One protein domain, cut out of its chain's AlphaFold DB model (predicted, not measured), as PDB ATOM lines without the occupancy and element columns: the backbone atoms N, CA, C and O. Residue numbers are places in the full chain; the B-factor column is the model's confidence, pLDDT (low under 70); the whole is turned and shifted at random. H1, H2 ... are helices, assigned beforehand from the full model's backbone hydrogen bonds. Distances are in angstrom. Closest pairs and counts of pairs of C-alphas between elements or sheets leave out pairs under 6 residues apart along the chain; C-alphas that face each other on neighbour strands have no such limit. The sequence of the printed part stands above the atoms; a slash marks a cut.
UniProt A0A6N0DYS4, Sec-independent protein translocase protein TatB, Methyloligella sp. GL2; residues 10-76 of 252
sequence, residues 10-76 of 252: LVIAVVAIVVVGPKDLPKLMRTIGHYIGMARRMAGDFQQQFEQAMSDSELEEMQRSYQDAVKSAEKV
ATOM      1  N   LEU A  10     -43.722  -4.475  33.891       94.94
ATOM      2  CA  LEU A  10     -44.516  -5.680  33.623       94.94
ATOM      3  C   LEU A  10     -45.562  -5.421  32.525       94.94
ATOM      4  O   LEU A  10     -45.668  -6.214  31.589       94.94
ATOM      5  N   VAL A  11     -46.270  -4.288  32.570       95.50
ATOM      6  CA  VAL A  11     -47.214  -3.865  31.519       95.50
ATOM      7  C   VAL A  11     -46.500  -3.711  30.171       95.50
ATOM      8  O   VAL A  11     -46.957  -4.263  29.169       95.50
ATOM      9  N   ILE A  12     -45.342  -3.042  30.141       94.12
ATOM     10  CA  ILE A  12     -44.518  -2.898  28.930       94.12
ATOM     11  C   ILE A  12     -44.055  -4.270  28.416       94.12
ATOM     12  O   ILE A  12     -44.111  -4.521  27.211       94.12
ATOM     13  N   ALA A  13     -43.652  -5.187  29.303       93.81
ATOM     14  CA  ALA A  13     -43.266  -6.544  28.922       93.81
ATOM     15  C   ALA A  13     -44.436  -7.336  28.310       93.81
ATOM     16  O   ALA A  13     -44.240  -8.009  27.300       93.81
ATOM     17  N   VAL A  14     -45.654  -7.224  28.854       96.25
ATOM     18  CA  VAL A  14     -46.858  -7.860  28.286       96.25
ATOM     19  C   VAL A  14     -47.189  -7.287  26.905       96.25
ATOM     20  O   VAL A  14     -47.395  -8.056  25.965       96.25
ATOM     21  N   VAL A  15     -47.162  -5.961  26.735       96.00
ATOM     22  CA  VAL A  15     -47.376  -5.321  25.422       96.00
ATOM     23  C   VAL A  15     -46.313  -5.773  24.413       96.00
ATOM     24  O   VAL A  15     -46.649  -6.141  23.287       96.00
ATOM     25  N   ALA A  16     -45.042  -5.838  24.816       94.94
ATOM     26  CA  ALA A  16     -43.961  -6.332  23.966       94.94
ATOM     27  C   ALA A  16     -44.134  -7.820  23.593       94.94
ATOM     28  O   ALA A  16     -43.884  -8.187  22.446       94.94
ATOM     29  N   ILE A  17     -44.612  -8.668  24.515       95.75
ATOM     30  CA  ILE A  17     -44.950 -10.076  24.237       95.75
ATOM     31  C   ILE A  17     -46.071 -10.186  23.195       95.75
ATOM     32  O   ILE A  17     -45.986 -11.048  22.321       95.75
ATOM     33  N   VAL A  18     -47.098  -9.334  23.257       96.31
ATOM     34  CA  VAL A  18     -48.218  -9.353  22.300       96.31
ATOM     35  C   VAL A  18     -47.790  -8.850  20.917       96.31
ATOM     36  O   VAL A  18     -48.150  -9.462  19.915       96.31
ATOM     37  N   VAL A  19     -46.996  -7.777  20.847       96.00
ATOM     38  CA  VAL A  19     -46.582  -7.151  19.574       96.00
ATOM     39  C   VAL A  19     -45.461  -7.924  18.865       96.00
ATOM     40  O   VAL A  19     -45.492  -8.058  17.644       96.00
ATOM     41  N   VAL A  20     -44.467  -8.435  19.602       94.44
ATOM     42  CA  VAL A  20     -43.304  -9.158  19.037       94.44
ATOM     43  C   VAL A  20     -43.532 -10.675  19.000       94.44
ATOM     44  O   VAL A  20     -42.904 -11.386  18.217       94.44
ATOM     45  N   GLY A  21     -44.434 -11.185  19.839       96.12
ATOM     46  CA  GLY A  21     -44.691 -12.607  20.032       96.12
ATOM     47  C   GLY A  21     -43.836 -13.220  21.159       96.12
ATOM     48  O   GLY A  21     -42.629 -12.961  21.248       96.12
ATOM     49  N   PRO A  22     -44.403 -14.117  21.996       94.19
ATOM     50  CA  PRO A  22     -43.708 -14.713  23.147       94.19
ATOM     51  C   PRO A  22     -42.499 -15.588  22.778       94.19
ATOM     52  O   PRO A  22     -41.687 -15.906  23.644       94.19
ATOM     53  N   LYS A  23     -42.368 -16.001  21.510       94.62
ATOM     54  CA  LYS A  23     -41.256 -16.830  21.016       94.62
ATOM     55  C   LYS A  23     -40.068 -16.009  20.511       94.62
ATOM     56  O   LYS A  23     -38.931 -16.463  20.643       94.62
ATOM     57  N   ASP A  24     -40.301 -14.807  19.988       94.38
ATOM     58  CA  ASP A  24     -39.243 -13.972  19.415       94.38
ATOM     59  C   ASP A  24     -38.720 -12.914  20.397       94.38
ATOM     60  O   ASP A  24     -37.544 -12.561  20.322       94.38
ATOM     61  N   LEU A  25     -39.486 -12.517  21.419       94.56
ATOM     62  CA  LEU A  25     -38.967 -11.691  22.518       94.56
ATOM     63  C   LEU A  25     -37.760 -12.317  23.269       94.56
ATOM     64  O   LEU A  25     -36.750 -11.625  23.415       94.56
ATOM     65  N   PRO A  26     -37.746 -13.605  23.689       92.81
ATOM     66  CA  PRO A  26     -36.562 -14.215  24.320       92.81
ATOM     67  C   PRO A  26     -35.375 -14.408  23.357       92.81
ATOM     68  O   PRO A  26     -34.231 -14.563  23.794       92.81
ATOM     69  N   LYS A  27     -35.622 -14.390  22.044       95.25
ATOM     70  CA  LYS A  27     -34.597 -14.431  20.991       95.25
ATOM     71  C   LYS A  27     -33.992 -13.040  20.774       95.25
ATOM     72  O   LYS A  27     -32.772 -12.911  20.761       95.25
ATOM     73  N   LEU A  28     -34.824 -11.999  20.743       94.75
ATOM     74  CA  LEU A  28     -34.404 -10.599  20.718       94.75
ATOM     75  C   LEU A  28     -33.621 -10.221  21.985       94.75
ATOM     76  O   LEU A  28     -32.556  -9.622  21.876       94.75
ATOM     77  N   MET A  29     -34.067 -10.654  23.169       95.50
ATOM     78  CA  MET A  29     -33.336 -10.479  24.434       95.50
ATOM     79  C   MET A  29     -31.943 -11.123  24.407       95.50
ATOM     80  O   MET A  29     -30.982 -10.517  24.875       95.50
ATOM     81  N   ARG A  30     -31.793 -12.312  23.802       95.81
ATOM     82  CA  ARG A  30     -30.472 -12.930  23.571       95.81
ATOM     83  C   ARG A  30     -29.594 -12.088  22.643       95.81
ATOM     84  O   ARG A  30     -28.414 -11.911  22.933       95.81
ATOM     85  N   THR A  31     -30.150 -11.558  21.553       96.62
ATOM     86  CA  THR A  31     -29.421 -10.703  20.603       96.62
ATOM     87  C   THR A  31     -28.985  -9.380  21.240       96.62
ATOM     88  O   THR A  31     -27.802  -9.049  21.202       96.62
ATOM     89  N   ILE A  32     -29.904  -8.655  21.885       97.06
ATOM     90  CA  ILE A  32     -29.619  -7.398  22.597       97.06
ATOM     91  C   ILE A  32     -28.609  -7.649  23.727       97.06
ATOM     92  O   ILE A  32     -27.619  -6.930  23.835       97.06
ATOM     93  N   GLY A  33     -28.797  -8.712  24.517       96.62
ATOM     94  CA  GLY A  33     -27.873  -9.106  25.582       96.62
ATOM     95  C   GLY A  33     -26.464  -9.443  25.083       96.62
ATOM     96  O   GLY A  33     -25.491  -9.127  25.765       96.62
ATOM     97  N   HIS A  34     -26.325 -10.015  23.882       96.94
ATOM     98  CA  HIS A  34     -25.017 -10.243  23.263       96.94
ATOM     99  C   HIS A  34     -24.323  -8.926  22.886       96.94
ATOM    100  O   HIS A  34     -23.153  -8.745  23.222       96.94
ATOM    101  N   TYR A  35     -25.039  -7.980  22.267       97.38
ATOM    102  CA  TYR A  35     -24.488  -6.657  21.949       97.38
ATOM    103  C   TYR A  35     -24.131  -5.854  23.207       97.38
ATOM    104  O   TYR A  35     -23.039  -5.293  23.274       97.38
ATOM    105  N   ILE A  36     -24.986  -5.852  24.235       97.25
ATOM    106  CA  ILE A  36     -24.703  -5.198  25.525       97.25
ATOM    107  C   ILE A  36     -23.515  -5.868  26.231       97.25
ATOM    108  O   ILE A  36     -22.659  -5.173  26.775       97.25
ATOM    109  N   GLY A  37     -23.414  -7.200  26.200       96.88
ATOM    110  CA  GLY A  37     -22.278  -7.934  26.762       96.88
ATOM    111  C   GLY A  37     -20.959  -7.631  26.045       96.88
ATOM    112  O   GLY A  37     -19.935  -7.436  26.699       96.88
ATOM    113  N   MET A  38     -20.987  -7.525  24.713       95.75
ATOM    114  CA  MET A  38     -19.834  -7.119  23.905       95.75
ATOM    115  C   MET A  38     -19.431  -5.669  24.201       95.75
ATOM    116  O   MET A  38     -18.270  -5.419  24.513       95.75
ATOM    117  N   ALA A  39     -20.390  -4.738  24.205       97.19
ATOM    118  CA  ALA A  39     -20.151  -3.334  24.533       97.19
ATOM    119  C   ALA A  39     -19.613  -3.154  25.961       97.19
ATOM    120  O   ALA A  39     -18.668  -2.397  26.161       97.19
ATOM    121  N   ARG A  40     -20.143  -3.886  26.953       96.25
ATOM    122  CA  ARG A  40     -19.658  -3.828  28.342       96.25
ATOM    123  C   ARG A  40     -18.264  -4.433  28.509       96.25
ATOM    124  O   ARG A  40     -17.506  -3.951  29.344       96.25
ATOM    125  N   ARG A  41     -17.907  -5.451  27.717       95.50
ATOM    126  CA  ARG A  41     -16.535  -5.976  27.671       95.50
ATOM    127  C   ARG A  41     -15.580  -4.939  27.082       95.50
ATOM    128  O   ARG A  41     -14.629  -4.573  27.758       95.50
ATOM    129  N   MET A  42     -15.905  -4.397  25.906       95.81
ATOM    130  CA  MET A  42     -15.116  -3.336  25.272       95.81
ATOM    131  C   MET A  42     -14.983  -2.107  26.179       95.81
ATOM    132  O   MET A  42     -13.906  -1.542  26.261       95.81
ATOM    133  N   ALA A  43     -16.034  -1.714  26.906       95.19
ATOM    134  CA  ALA A  43     -15.973  -0.627  27.885       95.19
ATOM    135  C   ALA A  43     -15.052  -0.941  29.078       95.19
ATOM    136  O   ALA A  43     -14.415  -0.032  29.597       95.19
ATOM    137  N   GLY A  44     -14.940  -2.206  29.495       95.12
ATOM    138  CA  GLY A  44     -13.948  -2.638  30.485       95.12
ATOM    139  C   GLY A  44     -12.518  -2.556  29.950       95.12
ATOM    140  O   GLY A  44     -11.642  -2.032  30.635       95.12
ATOM    141  N   ASP A  45     -12.303  -3.001  28.709       92.62
ATOM    142  CA  ASP A  45     -11.012  -2.894  28.019       92.62
ATOM    143  C   ASP A  45     -10.625  -1.406  27.818       92.62
ATOM    144  O   ASP A  45      -9.495  -1.007  28.094       92.62
ATOM    145  N   PHE A  46     -11.582  -0.552  27.426       91.38
ATOM    146  CA  PHE A  46     -11.395   0.899  27.331       91.38
ATOM    147  C   PHE A  46     -11.108   1.534  28.691       91.38
ATOM    148  O   PHE A  46     -10.159   2.303  28.764       91.38
ATOM    149  N   GLN A  47     -11.845   1.206  29.762       89.94
ATOM    150  CA  GLN A  47     -11.568   1.759  31.094       89.94
ATOM    151  C   GLN A  47     -10.147   1.412  31.547       89.94
ATOM    152  O   GLN A  47      -9.467   2.280  32.072       89.94
ATOM    153  N   GLN A  48      -9.657   0.192  31.294       90.62
ATOM    154  CA  GLN A  48      -8.269  -0.167  31.619       90.62
ATOM    155  C   GLN A  48      -7.257   0.676  30.830       90.62
ATOM    156  O   GLN A  48      -6.327   1.216  31.420       90.62
ATOM    157  N   GLN A  49      -7.453   0.850  29.520       87.31
ATOM    158  CA  GLN A  49      -6.574   1.687  28.692       87.31
ATOM    159  C   GLN A  49      -6.674   3.190  29.023       87.31
ATOM    160  O   GLN A  49      -5.700   3.917  28.840       87.31
ATOM    161  N   PHE A  50      -7.830   3.644  29.505       82.69
ATOM    162  CA  PHE A  50      -8.135   5.018  29.907       82.69
ATOM    163  C   PHE A  50      -7.510   5.336  31.270       82.69
ATOM    164  O   PHE A  50      -6.768   6.302  31.369       82.69
ATOM    165  N   GLU A  51      -7.668   4.467  32.272       83.44
ATOM    166  CA  GLU A  51      -6.975   4.549  33.573       83.44
ATOM    167  C   GLU A  51      -5.441   4.528  33.407       83.44
ATOM    168  O   GLU A  51      -4.707   5.190  34.134       83.44
ATOM    169  N   GLN A  52      -4.944   3.784  32.411       81.69
ATOM    170  CA  GLN A  52      -3.520   3.689  32.072       81.69
ATOM    171  C   GLN A  52      -2.965   4.960  31.392       81.69
ATOM    172  O   GLN A  52      -1.748   5.152  31.396       81.69
ATOM    173  N   ALA A  53      -3.827   5.797  30.801       75.50
ATOM    174  CA  ALA A  53      -3.465   7.031  30.093       75.50
ATOM    175  C   ALA A  53      -3.763   8.302  30.913       75.50
ATOM    176  O   ALA A  53      -2.968   9.241  30.914       75.50
ATOM    177  N   MET A  54      -4.870   8.311  31.659       68.38
ATOM    178  CA  MET A  54      -5.341   9.434  32.465       68.38
ATOM    179  C   MET A  54      -4.575   9.576  33.780       68.38
ATOM    180  O   MET A  54      -5.101   9.356  34.867       68.38
ATOM    181  N   SER A  55      -3.324  10.015  33.676       65.62
ATOM    182  CA  SER A  55      -2.616  10.636  34.797       65.62
ATOM    183  C   SER A  55      -2.853  12.152  34.782       65.62
ATOM    184  O   SER A  55      -2.396  12.859  33.880       65.62
ATOM    185  N   ASP A  56      -3.597  12.626  35.782       63.84
ATOM    186  CA  ASP A  56      -3.763  14.011  36.265       63.84
ATOM    187  C   ASP A  56      -4.202  15.130  35.292       63.84
ATOM    188  O   ASP A  56      -4.487  16.231  35.756       63.84
ATOM    189  N   SER A  57      -4.282  14.907  33.974       63.69
ATOM    190  CA  SER A  57      -4.411  16.004  32.988       63.69
ATOM    191  C   SER A  57      -5.552  15.859  31.972       63.69
ATOM    192  O   SER A  57      -6.264  16.827  31.720       63.69
ATOM    193  N   GLU A  58      -5.798  14.669  31.417       70.75
ATOM    194  CA  GLU A  58      -6.840  14.491  30.385       70.75
ATOM    195  C   GLU A  58      -8.284  14.490  30.947       70.75
ATOM    196  O   GLU A  58      -9.247  14.687  30.201       70.75
ATOM    197  N   LEU A  59      -8.452  14.286  32.264       70.88
ATOM    198  CA  LEU A  59      -9.760  14.185  32.933       70.88
ATOM    199  C   LEU A  59     -10.595  15.471  32.819       70.88
ATOM    200  O   LEU A  59     -11.772  15.399  32.458       70.88
ATOM    201  N   GLU A  60     -10.009  16.641  33.099       76.44
ATOM    202  CA  GLU A  60     -10.746  17.914  33.053       76.44
ATOM    203  C   GLU A  60     -11.173  18.284  31.628       76.44
ATOM    204  O   GLU A  60     -12.291  18.762  31.432       76.44
ATOM    205  N   GLU A  61     -10.338  18.030  30.617       77.25
ATOM    206  CA  GLU A  61     -10.660  18.369  29.225       77.25
ATOM    207  C   GLU A  61     -11.727  17.424  28.636       77.25
ATOM    208  O   GLU A  61     -12.655  17.877  27.950       77.25
ATOM    209  N   MET A  62     -11.699  16.136  29.000       76.56
ATOM    210  CA  MET A  62     -12.808  15.208  28.739       76.56
ATOM    211  C   MET A  62     -14.094  15.651  29.449       76.56
ATOM    212  O   MET A  62     -15.142  15.751  28.811       76.56
ATOM    213  N   GLN A  63     -14.043  15.993  30.741       82.38
ATOM    214  CA  GLN A  63     -15.230  16.447  31.473       82.38
ATOM    215  C   GLN A  63     -15.794  17.756  30.897       82.38
ATOM    216  O   GLN A  63     -17.016  17.916  30.792       82.38
ATOM    217  N   ARG A  64     -14.928  18.687  30.479       86.81
ATOM    218  CA  ARG A  64     -15.324  19.967  29.882       86.81
ATOM    219  C   ARG A  64     -15.987  19.780  28.524       86.81
ATOM    220  O   ARG A  64     -17.090  20.289  28.317       86.81
ATOM    221  N   SER A  65     -15.356  19.019  27.633       85.44
ATOM    222  CA  SER A  65     -15.895  18.734  26.299       85.44
ATOM    223  C   SER A  65     -17.212  17.953  26.368       85.44
ATOM    224  O   SER A  65     -18.145  18.293  25.641       85.44
ATOM    225  N   TYR A  66     -17.359  17.005  27.300       87.88
ATOM    226  CA  TYR A  66     -18.629  16.305  27.528       87.88
ATOM    227  C   TYR A  66     -19.728  17.256  28.029       87.88
ATOM    228  O   TYR A  66     -20.843  17.246  27.508       87.88
ATOM    229  N   GLN A  67     -19.418  18.135  28.988       90.12
ATOM    230  CA  GLN A  67     -20.368  19.128  29.503       90.12
ATOM    231  C   GLN A  67     -20.802  20.139  28.433       90.12
ATOM    232  O   GLN A  67     -21.980  20.495  28.369       90.12
ATOM    233  N   ASP A  68     -19.889  20.606  27.583       91.88
ATOM    234  CA  ASP A  68     -20.214  21.570  26.526       91.88
ATOM    235  C   ASP A  68     -20.903  20.896  25.317       91.88
ATOM    236  O   ASP A  68     -21.774  21.508  24.689       91.88
ATOM    237  N   ALA A  69     -20.652  19.605  25.066       86.44
ATOM    238  CA  ALA A  69     -21.440  18.781  24.144       86.44
ATOM    239  C   ALA A  69     -22.876  18.547  24.654       86.44
ATOM    240  O   ALA A  69     -23.825  18.736  23.893       86.44
ATOM    241  N   VAL A  70     -23.059  18.220  25.941       89.81
ATOM    242  CA  VAL A  70     -24.387  18.063  26.566       89.81
ATOM    243  C   VAL A  70     -25.161  19.383  26.545       89.81
ATOM    244  O   VAL A  70     -26.312  19.389  26.114       89.81
ATOM    245  N   LYS A  71     -24.538  20.517  26.898       91.06
ATOM    246  CA  LYS A  71     -25.167  21.848  26.766       91.06
ATOM    247  C   LYS A  71     -25.542  22.166  25.322       91.06
ATOM    248  O   LYS A  71     -26.593  22.755  25.091       91.06
ATOM    249  N   SER A  72     -24.713  21.789  24.349       87.44
ATOM    250  CA  SER A  72     -25.003  22.011  22.925       87.44
ATOM    251  C   SER A  72     -26.173  21.150  22.448       87.44
ATOM    252  O   SER A  72     -27.076  21.664  21.789       87.44
ATOM    253  N   ALA A  73     -26.211  19.874  22.839       86.12
ATOM    254  CA  ALA A  73     -27.327  18.973  22.571       86.12
ATOM    255  C   ALA A  73     -28.620  19.455  23.248       86.12
ATOM    256  O   ALA A  73     -29.663  19.476  22.601       86.12
ATOM    257  N   GLU A  74     -28.555  19.924  24.497       84.81
ATOM    258  CA  GLU A  74     -29.693  20.523  25.200       84.81
ATOM    259  C   GLU A  74     -30.143  21.827  24.530       84.81
ATOM    260  O   GLU A  74     -31.334  22.022  24.325       84.81
ATOM    261  N   LYS A  75     -29.222  22.685  24.078       85.25
ATOM    262  CA  LYS A  75     -29.555  23.930  23.371       85.25
ATOM    263  C   LYS A  75     -30.199  23.670  22.006       85.25
ATOM    264  O   LYS A  75     -31.116  24.400  21.628       85.25
ATOM    265  N   VAL A  76     -29.761  22.640  21.278       81.31
ATOM    266  CA  VAL A  76     -30.409  22.178  20.037       81.31
ATOM    267  C   VAL A  76     -31.773  21.559  20.349       81.31
ATOM    268  O   VAL A  76     -32.758  21.945  19.726       81.31
TER     269      VAL A  76
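AT A GLANCE: This is residues 10 to 76 of the 252 residues of the protein "Sec-independent protein translocase protein TatB" of Methyloligella sp. GL2 (UniProt A0A6N0DYS4). Three helices form an open, flat frame: the long helix H2 is its base, the short helix H1 turns steeply off at the beginning of H2, and H3 folds back from the other end of H2 as the second arm of a wide V. The space between H2 and H3 is empty, and no two of the three helices clearly touch. The printed part has 67 residues, with three named helices in the order H1, H2, H3 and no named strand; the class is all helix. The whole is extended, with a radius of gyration of the C-alphas of 19.2 A and spans of 51 by 33 by 17 A.

IN THESE COORDINATES: Begin with the longest helix, H2, residues 25 to 51: find C-alpha 25 at (-38.967, -11.691, 22.518), and from there the helix runs 37.5 A to C-alpha 51 at (-6.975, 4.549, 33.573). Before it in the chain comes H1, residues 10 to 20, which measures 15.0 A from first to last C-alpha. After it comes H3, residues 58 to 76, which runs 26.9 A from C-alpha 58 at (-6.840, 14.491, 30.385) to C-alpha 76 at (-30.409, 22.178, 20.037). Watch the x values: from its first to its last C-alpha, H2 goes from -38.967 to -6.975, and H3 goes back from -6.840 to -30.409.

HOW THE PARTS SIT: Start from H2 and look first toward its residue 25. There H1 is close but not clearly touching, with 2 pairs of C-alphas within 8 A; the closest are those of Ile 17 and Leu 25, 6.4 A apart. The lines of H1 and H2 stand at a steep tilt of 66 degrees, and the two helices run opposite ways. Their centres are 24.2 A apart. Now look past residue 51: H3 follows there, yet H2 and H3 are apart, with no C-alpha of the one within 8 A of the other. H1 and H3 are apart too. In the backbones of H1, H2 and H3, every O i to N i+4 pair is within hydrogen-bond range.

THE WHOLE: The two C-alphas farthest apart are those of Val 18 and Asp 56, 52.1 A. Residues 29 to 49, which belong to H2, stand free, as do residues 51 to 57 and residues 60 to 76, the last of which belong to H3. The link from H1 to H2, residues 21 to 24, is tight, and the link from H2 to H3, residues 52 to 57, is short. The printed part has no cut. In the B-factor column you will find a mean pLDDT of the printed part of 89.1, with residues 54 to 57 under 70.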